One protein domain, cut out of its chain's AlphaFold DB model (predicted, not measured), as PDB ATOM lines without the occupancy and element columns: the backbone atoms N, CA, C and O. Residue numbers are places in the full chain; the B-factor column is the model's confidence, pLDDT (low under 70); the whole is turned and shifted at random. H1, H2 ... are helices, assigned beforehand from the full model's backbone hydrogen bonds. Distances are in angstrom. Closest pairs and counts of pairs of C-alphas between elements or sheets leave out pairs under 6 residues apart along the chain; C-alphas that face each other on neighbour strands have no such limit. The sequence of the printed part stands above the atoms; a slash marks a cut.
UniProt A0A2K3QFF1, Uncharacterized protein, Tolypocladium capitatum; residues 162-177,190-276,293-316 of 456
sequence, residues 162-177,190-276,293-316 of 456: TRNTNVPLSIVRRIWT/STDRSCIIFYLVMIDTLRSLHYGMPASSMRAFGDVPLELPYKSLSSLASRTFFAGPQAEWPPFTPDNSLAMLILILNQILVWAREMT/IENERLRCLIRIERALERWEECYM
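This is residues 162 to 177, 190 to 276 and 293 to 316 of the 456 residues of an uncharacterized protein of Tolypocladium capitatum (UniProt A0A2K3QFF1). Four helices, H1, H2, H5 and H6, stand roughly side by side in a row, with short H3 and the crosswise H4 over one face of it; H1 at one end is only loosely attached. The printed part has 127 residues with six named helices, H1 to H6 in chain order, and no named strand: all helix. It is compact, with a radius of gyration of the C-alphas of 14.6 A and spans of 37 by 36 by 23 A.

H1, residues 166 to 176, begins at C-alpha 166 (20.100, 7.901, -29.059) and is 15.3 A long. H2, residues 192 to 210, measures 27.0 A. H3 is residues 217 to 221, and H4 residues 233 to 242, 13.5 A. H5, residues 254 to 275, measures 31.7 A. H6, residues 293 to 315, measures 32.4 A and ends at C-alpha 315 (38.631, -10.251, -49.856).

H1 is close to but not clearly touching H2; their closest C-alphas, Val 172 and Ile 197, are 7.6 A apart. H2 touches H3, Val 201 to Ser 217, 5.7 A between C-alphas. H2 touches H5 with closest C-alphas Thr 205 and Asn 266 at 6.0 A, the same way at 37 degrees, only just a steep tilt. H4 touches H6 about perpendicular, at 78 degrees; C-alphas 241 and 303 are closest, at 5.4 A. H5 and H6 touch at a shallow tilt of 15 degrees, opposite ways; C-alphas 257 and 315 are closest, at 6.3 A. Every O i to N i+4 pair is within hydrogen-bond range in H1, H3, H4, H5 and H6, and 14 of 15 in H2.

The farthest C-alphas, of Ser 190 and Glu 294, are 43.0 A apart. Cuts leave gaps of 15.5 A between C-alphas 177 and 190 and 12.9 A between 276 and 293. The links H3 to H4 and H4 to H5 are long. The pLDDT is under 70 in residues 162 to 177, 190 to 196 and 217 to 234.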
ATOM      1  N   THR A 162      21.045  14.293 -36.346       41.38
ATOM      2  CA  THR A 162      22.094  13.255 -36.400       41.38
ATOM      3  C   THR A 162      23.106  13.334 -35.269       41.38
ATOM      4  O   THR A 162      23.748  12.334 -34.949       41.38
ATOM      5  N   ARG A 163      23.247  14.491 -34.610       45.00
ATOM      6  CA  ARG A 163      24.131  14.644 -33.445       45.00
ATOM      7  C   ARG A 163      23.639  13.859 -32.224       45.00
ATOM      8  O   ARG A 163      24.455  13.539 -31.364       45.00
ATOM      9  N   ASN A 164      22.349  13.507 -32.151       46.56
ATOM     10  CA  ASN A 164      21.775  12.738 -31.045       46.56
ATOM     11  C   ASN A 164      21.603  11.257 -31.425       46.56
ATOM     12  O   ASN A 164      20.529  10.802 -31.818       46.56
ATOM     13  N   THR A 165      22.676  10.486 -31.251       44.22
ATOM     14  CA  THR A 165      22.773   9.045 -31.558       44.22
ATOM     15  C   THR A 165      21.761   8.152 -30.850       44.22
ATOM     16  O   THR A 165      21.539   7.017 -31.270       44.22
ATOM     17  N   ASN A 166      21.097   8.656 -29.810       43.81
ATOM     18  CA  ASN A 166      20.100   7.901 -29.059       43.81
ATOM     19  C   ASN A 166      18.825   7.630 -29.868       43.81
ATOM     20  O   ASN A 166      18.179   6.613 -29.637       43.81
ATOM     21  N   VAL A 167      18.464   8.491 -30.828       44.16
ATOM     22  CA  VAL A 167      17.218   8.330 -31.601       44.16
ATOM     23  C   VAL A 167      17.290   7.107 -32.533       44.16
ATOM     24  O   VAL A 167      16.446   6.221 -32.380       44.16
ATOM     25  N   PRO A 168      18.312   6.935 -33.399       45.53
ATOM     26  CA  PRO A 168      18.468   5.706 -34.185       45.53
ATOM     27  C   PRO A 168      18.595   4.439 -33.322       45.53
ATOM     28  O   PRO A 168      17.964   3.428 -33.618       45.53
ATOM     29  N   LEU A 169      19.351   4.502 -32.218       45.38
ATOM     30  CA  LEU A 169      19.549   3.373 -31.296       45.38
ATOM     31  C   LEU A 169      18.245   2.901 -30.646       45.38
ATOM     32  O   LEU A 169      17.997   1.704 -30.516       45.38
ATOM     33  N   SER A 170      17.399   3.849 -30.259       46.78
ATOM     34  CA  SER A 170      16.109   3.582 -29.633       46.78
ATOM     35  C   SER A 170      15.099   2.948 -30.601       46.78
ATOM     36  O   SER A 170      14.347   2.053 -30.218       46.78
ATOM     37  N   ILE A 171      15.150   3.338 -31.880       47.66
ATOM     38  CA  ILE A 171      14.355   2.741 -32.955       47.66
ATOM     39  C   ILE A 171      14.797   1.291 -33.184       47.66
ATOM     40  O   ILE A 171      13.948   0.406 -33.208       47.66
ATOM     41  N   VAL A 172      16.106   1.018 -33.260       44.25
ATOM     42  CA  VAL A 172      16.626  -0.354 -33.431       44.25
ATOM     43  C   VAL A 172      16.261  -1.254 -32.260       44.25
ATOM     44  O   VAL A 172      15.759  -2.354 -32.482       44.25
ATOM     45  N   ARG A 173      16.456  -0.789 -31.018       48.09
ATOM     46  CA  ARG A 173      16.074  -1.560 -29.826       48.09
ATOM     47  C   ARG A 173      14.597  -1.942 -29.863       48.09
ATOM     48  O   ARG A 173      14.269  -3.086 -29.590       48.09
ATOM     49  N   ARG A 174      13.722  -1.032 -30.297       46.38
ATOM     50  CA  ARG A 174      12.276  -1.274 -30.379       46.38
ATOM     51  C   ARG A 174      11.847  -2.166 -31.550       46.38
ATOM     52  O   ARG A 174      10.857  -2.876 -31.419       46.38
ATOM     53  N   ILE A 175      12.575  -2.157 -32.673       43.53
ATOM     54  CA  ILE A 175      12.402  -3.154 -33.751       43.53
ATOM     55  C   ILE A 175      12.729  -4.562 -33.220       43.53
ATOM     56  O   ILE A 175      12.127  -5.537 -33.665       43.53
ATOM     57  N   TRP A 176      13.672  -4.657 -32.277       45.97
ATOM     58  CA  TRP A 176      14.241  -5.916 -31.804       45.97
ATOM     59  C   TRP A 176      13.548  -6.519 -30.579       45.97
ATOM     60  O   TRP A 176      13.400  -7.731 -30.509       45.97
ATOM     61  N   THR A 177      13.075  -5.711 -29.625       43.59
ATOM     62  CA  THR A 177      12.373  -6.195 -28.418       43.59
ATOM     63  C   THR A 177      10.939  -6.648 -28.697       43.59
ATOM     64  O   THR A 177      10.094  -6.612 -27.807       43.59
ATOM     65  N   SER A 190      15.041 -12.900 -40.910       54.53
ATOM     66  CA  SER A 190      15.300 -12.479 -42.288       54.53
ATOM     67  C   SER A 190      16.602 -11.671 -42.379       54.53
ATOM     68  O   SER A 190      16.760 -10.684 -41.648       54.53
ATOM     69  N   THR A 191      17.470 -12.033 -43.328       57.16
ATOM     70  CA  THR A 191      18.743 -11.375 -43.691       57.16
ATOM     71  C   THR A 191      18.658  -9.838 -43.719       57.16
ATOM     72  O   THR A 191      19.593  -9.152 -43.308       57.16
ATOM     73  N   ASP A 192      17.495  -9.291 -44.076       58.38
ATOM     74  CA  ASP A 192      17.201  -7.856 -44.161       58.38
ATOM     75  C   ASP A 192      17.439  -7.060 -42.863       58.38
ATOM     76  O   ASP A 192      17.830  -5.890 -42.913       58.38
ATOM     77  N   ARG A 193      17.229  -7.656 -41.677       63.25
ATOM     78  CA  ARG A 193      17.384  -6.936 -40.393       63.25
ATOM     79  C   ARG A 193      18.850  -6.666 -40.058       63.25
ATOM     80  O   ARG A 193      19.175  -5.590 -39.552       63.25
ATOM     81  N   SER A 194      19.731  -7.612 -40.376       64.06
ATOM     82  CA  SER A 194      21.171  -7.490 -40.139       64.06
ATOM     83  C   SER A 194      21.764  -6.353 -40.974       64.06
ATOM     84  O   SER A 194      22.491  -5.514 -40.440       64.06
ATOM     85  N   CYS A 195      21.368  -6.237 -42.247       66.19
ATOM     86  CA  CYS A 195      21.809  -5.168 -43.146       66.19
ATOM     87  C   CYS A 195      21.494  -3.765 -42.599       66.19
ATOM     88  O   CYS A 195      22.335  -2.868 -42.678       66.19
ATOM     89  N   ILE A 196      20.318  -3.573 -41.991       69.75
ATOM     90  CA  ILE A 196      19.927  -2.284 -41.395       69.75
ATOM     91  C   ILE A 196      20.856  -1.916 -40.233       69.75
ATOM     92  O   ILE A 196      21.289  -0.767 -40.134       69.75
ATOM     93  N   ILE A 197      21.196  -2.871 -39.364       70.94
ATOM     94  CA  ILE A 197      22.086  -2.614 -38.223       70.94
ATOM     95  C   ILE A 197      23.485  -2.240 -38.714       70.94
ATOM     96  O   ILE A 197      24.028  -1.231 -38.264       70.94
ATOM     97  N   PHE A 198      24.045  -2.979 -39.676       74.69
ATOM     98  CA  PHE A 198      25.343  -2.630 -40.264       74.69
ATOM     99  C   PHE A 198      25.336  -1.245 -40.899       74.69
ATOM    100  O   PHE A 198      26.272  -0.473 -40.700       74.69
ATOM    101  N   TYR A 199      24.258  -0.895 -41.594       76.19
ATOM    102  CA  TYR A 199      24.100   0.430 -42.179       76.19
ATOM    103  C   TYR A 199      24.075   1.538 -41.115       76.19
ATOM    104  O   TYR A 199      24.702   2.585 -41.281       76.19
ATOM    105  N   LEU A 200      23.411   1.306 -39.983       78.62
ATOM    106  CA  LEU A 200      23.383   2.255 -38.868       78.62
ATOM    107  C   LEU A 200      24.738   2.383 -38.168       78.62
ATOM    108  O   LEU A 200      25.148   3.498 -37.843       78.62
ATOM    109  N   VAL A 201      25.450   1.270 -37.973       80.56
ATOM    110  CA  VAL A 201      26.826   1.278 -37.455       80.56
ATOM    111  C   VAL A 201      27.740   2.046 -38.407       80.56
ATOM    112  O   VAL A 201      28.516   2.889 -37.958       80.56
ATOM    113  N   MET A 202      27.621   1.821 -39.717       84.88
ATOM    114  CA  MET A 202      28.376   2.548 -40.733       84.88
ATOM    115  C   MET A 202      28.106   4.049 -40.652       84.88
ATOM    116  O   MET A 202      29.049   4.827 -40.566       84.88
ATOM    117  N   ILE A 203      26.842   4.470 -40.614       83.75
ATOM    118  CA  ILE A 203      26.499   5.895 -40.540       83.75
ATOM    119  C   ILE A 203      27.010   6.534 -39.257       83.75
ATOM    120  O   ILE A 203      27.554   7.633 -39.309       83.75
ATOM    121  N   ASP A 204      26.892   5.865 -38.111       82.31
ATOM    122  CA  ASP A 204      27.447   6.395 -36.868       82.31
ATOM    123  C   ASP A 204      28.982   6.498 -36.921       82.31
ATOM    124  O   ASP A 204      29.553   7.479 -36.444       82.31
ATOM    125  N   THR A 205      29.643   5.534 -37.565       85.75
ATOM    126  CA  THR A 205      31.097   5.521 -37.784       85.75
ATOM    127  C   THR A 205      31.529   6.674 -38.703       85.75
ATOM    128  O   THR A 205      32.437   7.433 -38.363       85.75
ATOM    129  N   LEU A 206      30.831   6.879 -39.824       86.44
ATOM    130  CA  LEU A 206      31.078   7.976 -40.766       86.44
ATOM    131  C   LEU A 206      30.783   9.344 -40.146       86.44
ATOM    132  O   LEU A 206      31.565  10.276 -40.305       86.44
ATOM    133  N   ARG A 207      29.700   9.462 -39.373       85.44
ATOM    134  CA  ARG A 207      29.383  10.663 -38.588       85.44
ATOM    135  C   ARG A 207      30.487  10.953 -37.576       85.44
ATOM    136  O   ARG A 207      30.884  12.103 -37.400       85.44
ATOM    137  N   SER A 208      30.987   9.916 -36.909       85.00
ATOM    138  CA  SER A 208      32.078  10.031 -35.946       85.00
ATOM    139  C   SER A 208      33.357  10.564 -36.588       85.00
ATOM    140  O   SER A 208      34.030  11.395 -35.981       85.00
ATOM    141  N   LEU A 209      33.670  10.115 -37.802       87.00
ATOM    142  CA  LEU A 209      34.774  10.633 -38.611       87.00
ATOM    143  C   LEU A 209      34.551  12.084 -39.033       87.00
ATOM    144  O   LEU A 209      35.387  12.944 -38.780       87.00
ATOM    145  N   HIS A 210      33.409  12.352 -39.664       84.38
ATOM    146  CA  HIS A 210      33.106  13.634 -40.295       84.38
ATOM    147  C   HIS A 210      32.988  14.778 -39.284       84.38
ATOM    148  O   HIS A 210      33.450  15.882 -39.552       84.38
ATOM    149  N   TYR A 211      32.417  14.508 -38.109       81.19
ATOM    150  CA  TYR A 211      32.184  15.511 -37.066       81.19
ATOM    151  C   TYR A 211      33.105  15.371 -35.853       81.19
ATOM    152  O   TYR A 211      32.917  16.074 -34.863       81.19
ATOM    153  N   GLY A 212      34.061  14.437 -35.866       79.00
ATOM    154  CA  GLY A 212      34.919  14.169 -34.706       79.00
ATOM    155  C   GLY A 212      34.163  13.639 -33.474       79.00
ATOM    156  O   GLY A 212      34.746  13.488 -32.402       79.00
ATOM    157  N   MET A 213      32.876  13.299 -33.602       80.62
ATOM    158  CA  MET A 213      31.972  12.942 -32.497       80.62
ATOM    159  C   MET A 213      32.103  11.480 -32.061       80.62
ATOM    160  O   MET A 213      32.124  10.622 -32.935       80.62
ATOM    161  N   PRO A 214      32.088  11.137 -30.756       76.06
ATOM    162  CA  PRO A 214      32.152   9.749 -30.288       76.06
ATOM    163  C   PRO A 214      31.190   8.820 -31.042       76.06
ATOM    164  O   PRO A 214      29.982   9.080 -31.104       76.06
ATOM    165  N   ALA A 215      31.739   7.741 -31.608       74.94
ATOM    166  CA  ALA A 215      30.965   6.634 -32.148       74.94
ATOM    167  C   ALA A 215      30.174   6.033 -30.981       74.94
ATOM    168  O   ALA A 215      30.743   5.574 -29.992       74.94
ATOM    169  N   SER A 216      28.853   6.132 -31.054       70.88
ATOM    170  CA  SER A 216      27.944   5.679 -29.996       70.88
ATOM    171  C   SER A 216      27.517   4.224 -30.197       70.88
ATOM    172  O   SER A 216      27.041   3.575 -29.269       70.88
ATOM    173  N   SER A 217      27.699   3.718 -31.416       61.25
ATOM    174  CA  SER A 217      27.204   2.439 -31.908       61.25
ATOM    175  C   SER A 217      27.782   1.229 -31.173       61.25
ATOM    176  O   SER A 217      27.002   0.458 -30.631       61.25
ATOM    177  N   MET A 218      29.100   1.026 -31.090       57.69
ATOM    178  CA  MET A 218      29.623  -0.262 -30.590       57.69
ATOM    179  C   MET A 218      29.279  -0.568 -29.129       57.69
ATOM    180  O   MET A 218      28.936  -1.707 -28.821       57.69
ATOM    181  N   ARG A 219      29.280   0.428 -28.230       62.38
ATOM    182  CA  ARG A 219      28.803   0.207 -26.851       62.38
ATOM    183  C   ARG A 219      27.306  -0.090 -26.798       62.38
ATOM    184  O   ARG A 219      26.867  -0.824 -25.926       62.38
ATOM    185  N   ALA A 220      26.523   0.483 -27.708       57.44
ATOM    186  CA  ALA A 220      25.074   0.336 -27.702       57.44
ATOM    187  C   ALA A 220      24.571  -0.902 -28.469       57.44
ATOM    188  O   ALA A 220      23.483  -1.387 -28.156       57.44
ATOM    189  N   PHE A 221      25.349  -1.405 -29.435       55.16
ATOM    190  CA  PHE A 221      25.049  -2.579 -30.265       55.16
ATOM    191  C   PHE A 221      25.821  -3.843 -29.857       55.16
ATOM    192  O   PHE A 221      25.536  -4.907 -30.397       55.16
ATOM    193  N   GLY A 222      26.777  -3.762 -28.923       56.81
ATOM    194  CA  GLY A 222      27.537  -4.928 -28.448       56.81
ATOM    195  C   GLY A 222      26.653  -6.050 -27.889       56.81
ATOM    196  O   GLY A 222      26.981  -7.227 -28.053       56.81
ATOM    197  N   ASP A 223      25.500  -5.672 -27.334       54.78
ATOM    198  CA  ASP A 223      24.503  -6.584 -26.768       54.78
ATOM    199  C   ASP A 223      23.399  -6.975 -27.765       54.78
ATOM    200  O   ASP A 223      22.507  -7.742 -27.412       54.78
ATOM    201  N   VAL A 224      23.415  -6.454 -28.999       51.00
ATOM    202  CA  VAL A 224      22.407  -6.805 -30.008       51.00
ATOM    203  C   VAL A 224      22.825  -8.122 -30.671       51.00
ATOM    204  O   VAL A 224      23.848  -8.154 -31.372       51.00
ATOM    205  N   PRO A 225      22.083  -9.227 -30.451       49.75
ATOM    206  CA  PRO A 225      22.325 -10.458 -31.180       49.75
ATOM    207  C   PRO A 225      22.070 -10.174 -32.657       49.75
ATOM    208  O   PRO A 225      21.142  -9.461 -33.015       49.75
ATOM    209  N   LEU A 226      22.928 -10.681 -33.526       50.44
ATOM    210  CA  LEU A 226      22.749 -10.584 -34.966       50.44
ATOM    211  C   LEU A 226      22.716 -12.003 -35.476       50.44
ATOM    212  O   LEU A 226      23.559 -12.800 -35.089       50.44
ATOM    213  N   GLU A 227      21.761 -12.307 -36.339       43.66
ATOM    214  CA  GLU A 227      21.788 -13.520 -37.149       43.66
ATOM    215  C   GLU A 227      22.421 -13.164 -38.496       43.66
ATOM    216  O   GLU A 227      21.805 -13.171 -39.556       43.66
ATOM    217  N   LEU A 228      23.691 -12.771 -38.453       47.53
ATOM    218  CA  LEU A 228      24.586 -13.186 -39.529       47.53
ATOM    219  C   LEU A 228      24.854 -14.695 -39.325       47.53
ATOM    220  O   LEU A 228      24.455 -15.241 -38.294       47.53
ATOM    221  N   PRO A 229      25.644 -15.388 -40.161       49.62
ATOM    222  CA  PRO A 229      26.272 -16.651 -39.737       49.62
ATOM    223  C   PRO A 229      27.057 -16.572 -38.392       49.62
ATOM    224  O   PRO A 229      27.613 -17.565 -37.926       49.62
ATOM    225  N   TYR A 230      27.090 -15.407 -37.733       51.56
ATOM    226  CA  TYR A 230      27.721 -15.098 -36.460       51.56
ATOM    227  C   TYR A 230      26.677 -14.621 -35.457       51.56
ATOM    228  O   TYR A 230      25.978 -13.663 -35.749       51.56
ATOM    229  N   LYS A 231      26.647 -15.236 -34.267       56.97
ATOM    230  CA  LYS A 231      25.639 -15.063 -33.198       56.97
ATOM    231  C   LYS A 231      25.455 -13.620 -32.671       56.97
ATOM    232  O   LYS A 231      24.463 -13.344 -32.002       56.97
ATOM    233  N   SER A 232      26.406 -12.709 -32.908       67.38
ATOM    234  CA  SER A 232      26.317 -11.279 -32.544       67.38
ATOM    235  C   SER A 232      27.421 -10.427 -33.188       67.38
ATOM    236  O   SER A 232      28.488 -10.945 -33.531       67.38
ATOM    237  N   LEU A 233      27.221  -9.103 -33.272       64.44
ATOM    238  CA  LEU A 233      28.264  -8.131 -33.657       64.44
ATOM    239  C   LEU A 233      29.493  -8.215 -32.749       64.44
ATOM    240  O   LEU A 233      30.623  -8.163 -33.226       64.44
ATOM    241  N   SER A 234      29.266  -8.387 -31.445       68.69
ATOM    242  CA  SER A 234      30.327  -8.610 -30.465       68.69
ATOM    243  C   SER A 234      31.095  -9.895 -30.753       68.69
ATOM    244  O   SER A 234      32.316  -9.876 -30.725       68.69
ATOM    245  N   SER A 235      30.420 -10.986 -31.129       73.56
ATOM    246  CA  SER A 235      31.083 -12.236 -31.508       73.56
ATOM    247  C   SER A 235      31.899 -12.094 -32.793       73.56
ATOM    248  O   SER A 235      32.997 -12.642 -32.877       73.56
ATOM    249  N   LEU A 236      31.400 -11.327 -33.770       73.12
ATOM    250  CA  LEU A 236      32.112 -11.052 -35.012       73.12
ATOM    251  C   LEU A 236      33.340 -10.180 -34.742       73.12
ATOM    252  O   LEU A 236      34.430 -10.530 -35.180       73.12
ATOM    253  N   ALA A 237      33.209  -9.120 -33.943       74.44
ATOM    254  CA  ALA A 237      34.338  -8.308 -33.497       74.44
ATOM    255  C   ALA A 237      35.354  -9.144 -32.699       74.44
ATOM    256  O   ALA A 237      36.549  -9.111 -32.986       74.44
ATOM    257  N   SER A 238      34.893  -9.981 -31.762       80.38
ATOM    258  CA  SER A 238      35.755 -10.906 -31.022       80.38
ATOM    259  C   SER A 238      36.519 -11.844 -31.957       80.38
ATOM    260  O   SER A 238      37.719 -12.033 -31.788       80.38
ATOM    261  N   ARG A 239      35.859 -12.387 -32.983       77.06
ATOM    262  CA  ARG A 239      36.510 -13.226 -33.999       77.06
ATOM    263  C   ARG A 239      37.484 -12.456 -34.881       77.06
ATOM    264  O   ARG A 239      38.539 -12.982 -35.210       77.06
ATOM    265  N   THR A 240      37.147 -11.219 -35.221       76.44
ATOM    266  CA  THR A 240      37.967 -10.349 -36.069       76.44
ATOM    267  C   THR A 240      39.286  -9.998 -35.386       76.44
ATOM    268  O   THR A 240      40.336 -10.107 -36.007       76.44
ATOM    269  N   PHE A 241      39.245  -9.612 -34.106       78.88
ATOM    270  CA  PHE A 241      40.410  -9.041 -33.416       78.88
ATOM    271  C   PHE A 241      41.101  -9.978 -32.422       78.88
ATOM    272  O   PHE A 241      42.267  -9.761 -32.095       78.88
ATOM    273  N   PHE A 242      40.399 -10.981 -31.889       79.25
ATOM    274  CA  PHE A 242      40.914 -11.809 -30.789       79.25
ATOM    275  C   PHE A 242      41.014 -13.289 -31.122       79.25
ATOM    276  O   PHE A 242      41.660 -14.025 -30.375       79.25
ATOM    277  N   ALA A 243      40.385 -13.755 -32.198       78.88
ATOM    278  CA  ALA A 243      40.482 -15.162 -32.519       78.88
ATOM    279  C   ALA A 243      41.835 -15.493 -33.161       78.88
ATOM    280  O   ALA A 243      42.452 -14.674 -33.843       78.88
ATOM    281  N   GLY A 244      42.319 -16.704 -32.878       78.00
ATOM    282  CA  GLY A 244      43.595 -17.179 -33.394       78.00
ATOM    283  C   GLY A 244      43.611 -17.270 -34.926       78.00
ATOM    284  O   GLY A 244      42.559 -17.199 -35.566       78.00
ATOM    285  N   PRO A 245      44.791 -17.508 -35.525       77.12
ATOM    286  CA  PRO A 245      44.964 -17.577 -36.980       77.12
ATOM    287  C   PRO A 245      44.049 -18.602 -37.676       77.12
ATOM    288  O   PRO A 245      43.780 -18.475 -38.863       77.12
ATOM    289  N   GLN A 246      43.518 -19.586 -36.943       78.56
ATOM    290  CA  GLN A 246      42.611 -20.613 -37.470       78.56
ATOM    291  C   GLN A 246      41.124 -20.224 -37.487       78.56
ATOM    292  O   GLN A 246      40.300 -20.986 -37.978       78.56
ATOM    293  N   ALA A 247      40.732 -19.082 -36.922       83.56
ATOM    294  CA  ALA A 247      39.316 -18.761 -36.769       83.56
ATOM    295  C   ALA A 247      38.683 -18.366 -38.099       83.56
ATOM    296  O   ALA A 247      39.047 -17.330 -38.627       83.56
ATOM    297  N   GLU A 248      37.747 -19.141 -38.633       85.19
ATOM    298  CA  GLU A 248      37.146 -18.892 -39.950       85.19
ATOM    299  C   GLU A 248      36.513 -17.494 -40.069       85.19
ATOM    300  O   GLU A 248      35.697 -17.077 -39.237       85.19
ATOM    301  N   TRP A 249      36.909 -16.769 -41.119       87.81
ATOM    302  CA  TRP A 249      36.298 -15.500 -41.512       87.81
ATOM    303  C   TRP A 249      35.040 -15.745 -42.349       87.81
ATOM    304  O   TRP A 249      34.890 -16.829 -42.918       87.81
ATOM    305  N   PRO A 250      34.128 -14.762 -42.430       86.81
ATOM    306  CA  PRO A 250      32.966 -14.854 -43.306       86.81
ATOM    307  C   PRO A 250      33.340 -15.242 -44.732       86.81
ATOM    308  O   PRO A 250      34.314 -14.695 -45.257       86.81
ATOM    309  N   PRO A 251      32.575 -16.146 -45.380       89.19
ATOM    310  CA  PRO A 251      32.767 -16.393 -46.799       89.19
ATOM    311  C   PRO A 251      32.600 -15.076 -47.553       89.19
ATOM    312  O   PRO A 251      31.862 -14.181 -47.113       89.19
ATOM    313  N   PHE A 252      33.304 -14.951 -48.674       90.44
ATOM    314  CA  PHE A 252      33.243 -13.733 -49.460       90.44
ATOM    315  C   PHE A 252      31.807 -13.464 -49.921       90.44
ATOM    316  O   PHE A 252      31.200 -14.245 -50.651       90.44
ATOM    317  N   THR A 253      31.298 -12.317 -49.491       89.06
ATOM    318  CA  THR A 253      30.197 -11.591 -50.115       89.06
ATOM    319  C   THR A 253      30.574 -10.108 -50.069       89.06
ATOM    320  O   THR A 253      31.305  -9.701 -49.151       89.06
ATOM    321  N   PRO A 254      30.098  -9.273 -51.011       87.06
ATOM    322  CA  PRO A 254      30.340  -7.831 -50.958       87.06
ATOM    323  C   PRO A 254      29.961  -7.234 -49.594       87.06
ATOM    324  O   PRO A 254      30.753  -6.505 -48.993       87.06
ATOM    325  N   ASP A 255      28.822  -7.656 -49.045       85.06
ATOM    326  CA  ASP A 255      28.317  -7.211 -47.745       85.06
ATOM    327  C   ASP A 255      29.221  -7.620 -46.583       85.06
ATOM    328  O   ASP A 255      29.527  -6.791 -45.727       85.06
ATOM    329  N   ASN A 256      29.694  -8.870 -46.559       86.69
ATOM    330  CA  ASN A 256      30.600  -9.342 -45.515       86.69
ATOM    331  C   ASN A 256      31.926  -8.583 -45.564       86.69
ATOM    332  O   ASN A 256      32.425  -8.152 -44.526       86.69
ATOM    333  N   SER A 257      32.481  -8.374 -46.764       92.75
ATOM    334  CA  SER A 257      33.741  -7.643 -46.923       92.75
ATOM    335  C   SER A 257      33.627  -6.210 -46.383       92.75
ATOM    336  O   SER A 257      34.468  -5.777 -45.593       92.75
ATOM    337  N   LEU A 258      32.538  -5.504 -46.703       91.38
ATOM    338  CA  LEU A 258      32.274  -4.156 -46.210       91.38
ATOM    339  C   LEU A 258      31.999  -4.137 -44.699       91.38
ATOM    340  O   LEU A 258      32.549  -3.301 -43.982       91.38
ATOM    341  N   ALA A 259      31.179  -5.067 -44.200       87.81
ATOM    342  CA  ALA A 259      30.852  -5.185 -42.782       87.81
ATOM    343  C   ALA A 259      32.113  -5.329 -41.920       87.81
ATOM    344  O   ALA A 259      32.243  -4.650 -40.902       87.81
ATOM    345  N   MET A 260      33.072  -6.149 -42.356       91.56
ATOM    346  CA  MET A 260      34.342  -6.330 -41.651       91.56
ATOM    347  C   MET A 260      35.174  -5.041 -41.619       91.56
ATOM    348  O   MET A 260      35.700  -4.693 -40.561       91.56
ATOM    349  N   LEU A 261      35.238  -4.277 -42.717       94.81
ATOM    350  CA  LEU A 261      35.923  -2.975 -42.723       94.81
ATOM    351  C   LEU A 261      35.261  -1.956 -41.803       94.81
ATOM    352  O   LEU A 261      35.963  -1.211 -41.125       94.81
ATOM    353  N   ILE A 262      33.928  -1.929 -41.740       91.12
ATOM    354  CA  ILE A 262      33.198  -1.040 -40.829       91.12
ATOM    355  C   ILE A 262      33.577  -1.347 -39.375       91.12
ATOM    356  O   ILE A 262      33.800  -0.420 -38.597       91.12
ATOM    357  N   LEU A 263      33.697  -2.629 -39.006       89.19
ATOM    358  CA  LEU A 263      34.127  -3.032 -37.662       89.19
ATOM    359  C   LEU A 263      35.573  -2.644 -37.376       89.19
ATOM    360  O   LEU A 263      35.859  -2.102 -36.308       89.19
ATOM    361  N   ILE A 264      36.466  -2.880 -38.337       93.38
ATOM    362  CA  ILE A 264      37.872  -2.476 -38.262       93.38
ATOM    363  C   ILE A 264      37.990  -0.964 -38.070       93.38
ATOM    364  O   ILE A 264      38.632  -0.518 -37.119       93.38
ATOM    365  N   LEU A 265      37.312  -0.167 -38.897       93.94
ATOM    366  CA  LEU A 265      37.321   1.285 -38.779       93.94
ATOM    367  C   LEU A 265      36.743   1.751 -37.441       93.94
ATOM    368  O   LEU A 265      37.300   2.650 -36.817       93.94
ATOM    369  N   ASN A 266      35.641   1.159 -36.978       89.44
ATOM    370  CA  ASN A 266      35.067   1.530 -35.688       89.44
ATOM    371  C   ASN A 266      36.080   1.313 -34.553       89.44
ATOM    372  O   ASN A 266      36.280   2.209 -33.733       89.44
ATOM    373  N   GLN A 267      36.796   0.185 -34.570       89.25
ATOM    374  CA  GLN A 267      37.851  -0.103 -33.603       89.25
ATOM    375  C   GLN A 267      39.028   0.880 -33.706       89.25
ATOM    376  O   GLN A 267      39.523   1.335 -32.673       89.25
ATOM    377  N   ILE A 268      39.432   1.265 -34.925       92.31
ATOM    378  CA  ILE A 268      40.438   2.319 -35.159       92.31
ATOM    379  C   ILE A 268      39.984   3.639 -34.527       92.31
ATOM    380  O   ILE A 268      40.772   4.292 -33.853       92.31
ATOM    381  N   LEU A 269      38.718   4.027 -34.692       89.62
ATOM    382  CA  LEU A 269      38.187   5.286 -34.162       89.62
ATOM    383  C   LEU A 269      38.059   5.296 -32.642       89.62
ATOM    384  O   LEU A 269      38.316   6.325 -32.014       89.62
ATOM    385  N   VAL A 270      37.641   4.176 -32.047       85.81
ATOM    386  CA  VAL A 270      37.619   4.014 -30.588       85.81
ATOM    387  C   VAL A 270      39.036   4.176 -30.045       85.81
ATOM    388  O   VAL A 270      39.261   4.995 -29.158       85.81
ATOM    389  N   TRP A 271      39.997   3.479 -30.650       86.88
ATOM    390  CA  TRP A 271      41.399   3.546 -30.259       86.88
ATOM    391  C   TRP A 271      42.004   4.945 -30.447       86.88
ATOM    392  O   TRP A 271      42.608   5.483 -29.520       86.88
ATOM    393  N   ALA A 272      41.801   5.575 -31.607       86.56
ATOM    394  CA  ALA A 272      42.325   6.907 -31.901       86.56
ATOM    395  C   ALA A 272      41.843   7.928 -30.861       86.56
ATOM    396  O   ALA A 272      42.624   8.746 -30.389       86.56
ATOM    397  N   ARG A 273      40.586   7.836 -30.414       81.81
ATOM    398  CA  ARG A 273      40.066   8.710 -29.353       81.81
ATOM    399  C   ARG A 273      40.706   8.490 -27.999       81.81
ATOM    400  O   ARG A 273      41.005   9.466 -27.319       81.81
ATOM    401  N   GLU A 274      40.888   7.238 -27.599       81.62
ATOM    402  CA  GLU A 274      41.559   6.917 -26.337       81.62
ATOM    403  C   GLU A 274      43.008   7.432 -26.332       81.62
ATOM    404  O   GLU A 274      43.519   7.834 -25.288       81.62
ATOM    405  N   MET A 275      43.637   7.506 -27.511       75.75
ATOM    406  CA  MET A 275      44.991   8.037 -27.709       75.75
ATOM    407  C   MET A 275      45.073   9.558 -27.824       75.75
ATOM    408  O   MET A 275      46.146  10.132 -27.611       75.75
ATOM    409  N   THR A 276      43.966  10.221 -28.152       75.19
ATOM    410  CA  THR A 276      43.900  11.670 -28.337       75.19
ATOM    411  C   THR A 276      43.073  12.301 -27.209       75.19
ATOM    412  O   THR A 276      41.918  12.681 -27.426       75.19
ATOM    413  N   ILE A 293      49.429   1.196 -20.440       79.06
ATOM    414  CA  ILE A 293      48.683   1.830 -21.541       79.06
ATOM    415  C   ILE A 293      49.444   1.733 -22.869       79.06
ATOM    416  O   ILE A 293      48.830   1.472 -23.901       79.06
ATOM    417  N   GLU A 294      50.768   1.900 -22.875       82.75
ATOM    418  CA  GLU A 294      51.573   1.781 -24.103       82.75
ATOM    419  C   GLU A 294      51.637   0.333 -24.610       82.75
ATOM    420  O   GLU A 294      51.567   0.082 -25.814       82.75
ATOM    421  N   ASN A 295      51.680  -0.637 -23.696       85.50
ATOM    422  CA  ASN A 295      51.634  -2.050 -24.061       85.50
ATOM    423  C   ASN A 295      50.252  -2.461 -24.578       85.50
ATOM    424  O   ASN A 295      50.161  -3.217 -25.545       85.50
ATOM    425  N   GLU A 296      49.160  -1.990 -23.968       83.06
ATOM    426  CA  GLU A 296      47.817  -2.218 -24.521       83.06
ATOM    427  C   GLU A 296      47.639  -1.501 -25.864       83.06
ATOM    428  O   GLU A 296      47.073  -2.076 -26.790       83.06
ATOM    429  N   ARG A 297      48.218  -0.304 -26.029       83.38
ATOM    430  CA  ARG A 297      48.245   0.416 -27.310       83.38
ATOM    431  C   ARG A 297      48.866  -0.430 -28.411       83.38
ATOM    432  O   ARG A 297      48.242  -0.605 -29.455       83.38
ATOM    433  N   LEU A 298      50.081  -0.924 -28.184       88.31
ATOM    434  CA  LEU A 298      50.800  -1.722 -29.170       88.31
ATOM    435  C   LEU A 298      50.045  -3.023 -29.470       88.31
ATOM    436  O   LEU A 298      49.895  -3.393 -30.630       88.31
ATOM    437  N   ARG A 299      49.488  -3.679 -28.441       89.00
ATOM    438  CA  ARG A 299      48.649  -4.875 -28.613       89.00
ATOM    439  C   ARG A 299      47.414  -4.598 -29.470       89.00
ATOM    440  O   ARG A 299      47.102  -5.404 -30.341       89.00
ATOM    441  N   CYS A 300      46.720  -3.486 -29.242       87.25
ATOM    442  CA  CYS A 300      45.565  -3.093 -30.045       87.25
ATOM    443  C   CYS A 300      45.950  -2.804 -31.498       87.25
ATOM    444  O   CYS A 300      45.286  -3.321 -32.390       87.25
ATOM    445  N   LEU A 301      47.035  -2.065 -31.742       91.00
ATOM    446  CA  LEU A 301      47.527  -1.805 -33.100       91.00
ATOM    447  C   LEU A 301      47.838  -3.103 -33.851       91.00
ATOM    448  O   LEU A 301      47.272  -3.325 -34.915       91.00
ATOM    449  N   ILE A 302      48.602  -4.012 -33.235       92.44
ATOM    450  CA  ILE A 302      48.931  -5.320 -33.821       92.44
ATOM    451  C   ILE A 302      47.664  -6.121 -34.158       92.44
ATOM    452  O   ILE A 302      47.608  -6.803 -35.178       92.44
ATOM    453  N   ARG A 303      46.627  -6.071 -33.308       91.69
ATOM    454  CA  ARG A 303      45.348  -6.754 -33.584       91.69
ATOM    455  C   ARG A 303      44.630  -6.152 -34.791       91.69
ATOM    456  O   ARG A 303      44.067  -6.905 -35.580       91.69
ATOM    457  N   ILE A 304      44.624  -4.826 -34.927       93.88
ATOM    458  CA  ILE A 304      43.961  -4.151 -36.049       93.88
ATOM    459  C   ILE A 304      44.737  -4.386 -37.351       93.88
ATOM    460  O   ILE A 304      44.119  -4.707 -38.362       93.88
ATOM    461  N   GLU A 305      46.067  -4.291 -37.327       95.31
ATOM    462  CA  GLU A 305      46.927  -4.582 -38.483       95.31
ATOM    463  C   GLU A 305      46.703  -6.007 -38.990       95.31
ATOM    464  O   GLU A 305      46.363  -6.191 -40.155       95.31
ATOM    465  N   ARG A 306      46.740  -7.003 -38.096       93.88
ATOM    466  CA  ARG A 306      46.439  -8.401 -38.449       93.88
ATOM    467  C   ARG A 306      45.035  -8.583 -39.013       93.88
ATOM    468  O   ARG A 306      44.834  -9.397 -39.907       93.88
ATOM    469  N   ALA A 307      44.048  -7.857 -38.486       94.00
ATOM    470  CA  ALA A 307      42.693  -7.904 -39.024       94.00
ATOM    471  C   ALA A 307      42.633  -7.330 -40.449       94.00
ATOM    472  O   ALA A 307      41.925  -7.879 -41.287       94.00
ATOM    473  N   LEU A 308      43.386  -6.268 -40.753       96.56
ATOM    474  CA  LEU A 308      43.480  -5.719 -42.108       96.56
ATOM    475  C   LEU A 308      44.246  -6.639 -43.060       96.56
ATOM    476  O   LEU A 308      43.751  -6.888 -44.152       96.56
ATOM    477  N   GLU A 309      45.399  -7.175 -42.661       95.94
ATOM    478  CA  GLU A 309      46.152  -8.161 -43.456       95.94
ATOM    479  C   GLU A 309      45.258  -9.344 -43.825       95.94
ATOM    480  O   GLU A 309      45.144  -9.743 -44.980       95.94
ATOM    481  N   ARG A 310      44.509  -9.843 -42.844       94.25
ATOM    482  CA  ARG A 310      43.580 -10.940 -43.064       94.25
ATOM    483  C   ARG A 310      42.407 -10.567 -43.964       94.25
ATOM    484  O   ARG A 310      41.980 -11.381 -44.782       94.25
ATOM    485  N   TRP A 311      41.873  -9.355 -43.820       96.38
ATOM    486  CA  TRP A 311      40.851  -8.837 -44.726       96.38
ATOM    487  C   TRP A 311      41.369  -8.799 -46.168       96.38
ATOM    488  O   TRP A 311      40.666  -9.224 -47.083       96.38
ATOM    489  N   GLU A 312      42.606  -8.338 -46.359       97.44
ATOM    490  CA  GLU A 312      43.280  -8.252 -47.655       97.44
ATOM    491  C   GLU A 312      43.427  -9.634 -48.296       97.44
ATOM    492  O   GLU A 312      42.979  -9.832 -49.425       97.44
ATOM    493  N   GLU A 313      43.941 -10.611 -47.548       95.75
ATOM    494  CA  GLU A 313      44.068 -12.005 -47.991       95.75
ATOM    495  C   GLU A 313      42.722 -12.625 -48.399       95.75
ATOM    496  O   GLU A 313      42.640 -13.338 -49.400       95.75
ATOM    497  N   CYS A 314      41.659 -12.363 -47.632       95.00
ATOM    498  CA  CYS A 314      40.360 -13.003 -47.845       95.00
ATOM    499  C   CYS A 314      39.539 -12.344 -48.962       95.00
ATOM    500  O   CYS A 314      38.781 -13.030 -49.651       95.00
ATOM    501  N   TYR A 315      39.625 -11.017 -49.104       96.50
ATOM    502  CA  TYR A 315      38.631 -10.251 -49.856       96.50
ATOM    503  C   TYR A 315      39.204  -9.320 -50.922       96.50
ATOM    504  O   TYR A 315      38.461  -8.997 -51.846       96.50
ATOM    505  N   MET A 316      40.480  -8.908 -50.863       97.31
ATOM    506  CA  MET A 316      41.014  -7.860 -51.750       97.31
ATOM    507  C   MET A 316      40.761  -8.159 -53.230       97.31
ATOM    508  O   MET A 316      40.236  -7.310 -53.942       97.31
TER     509      MET A 316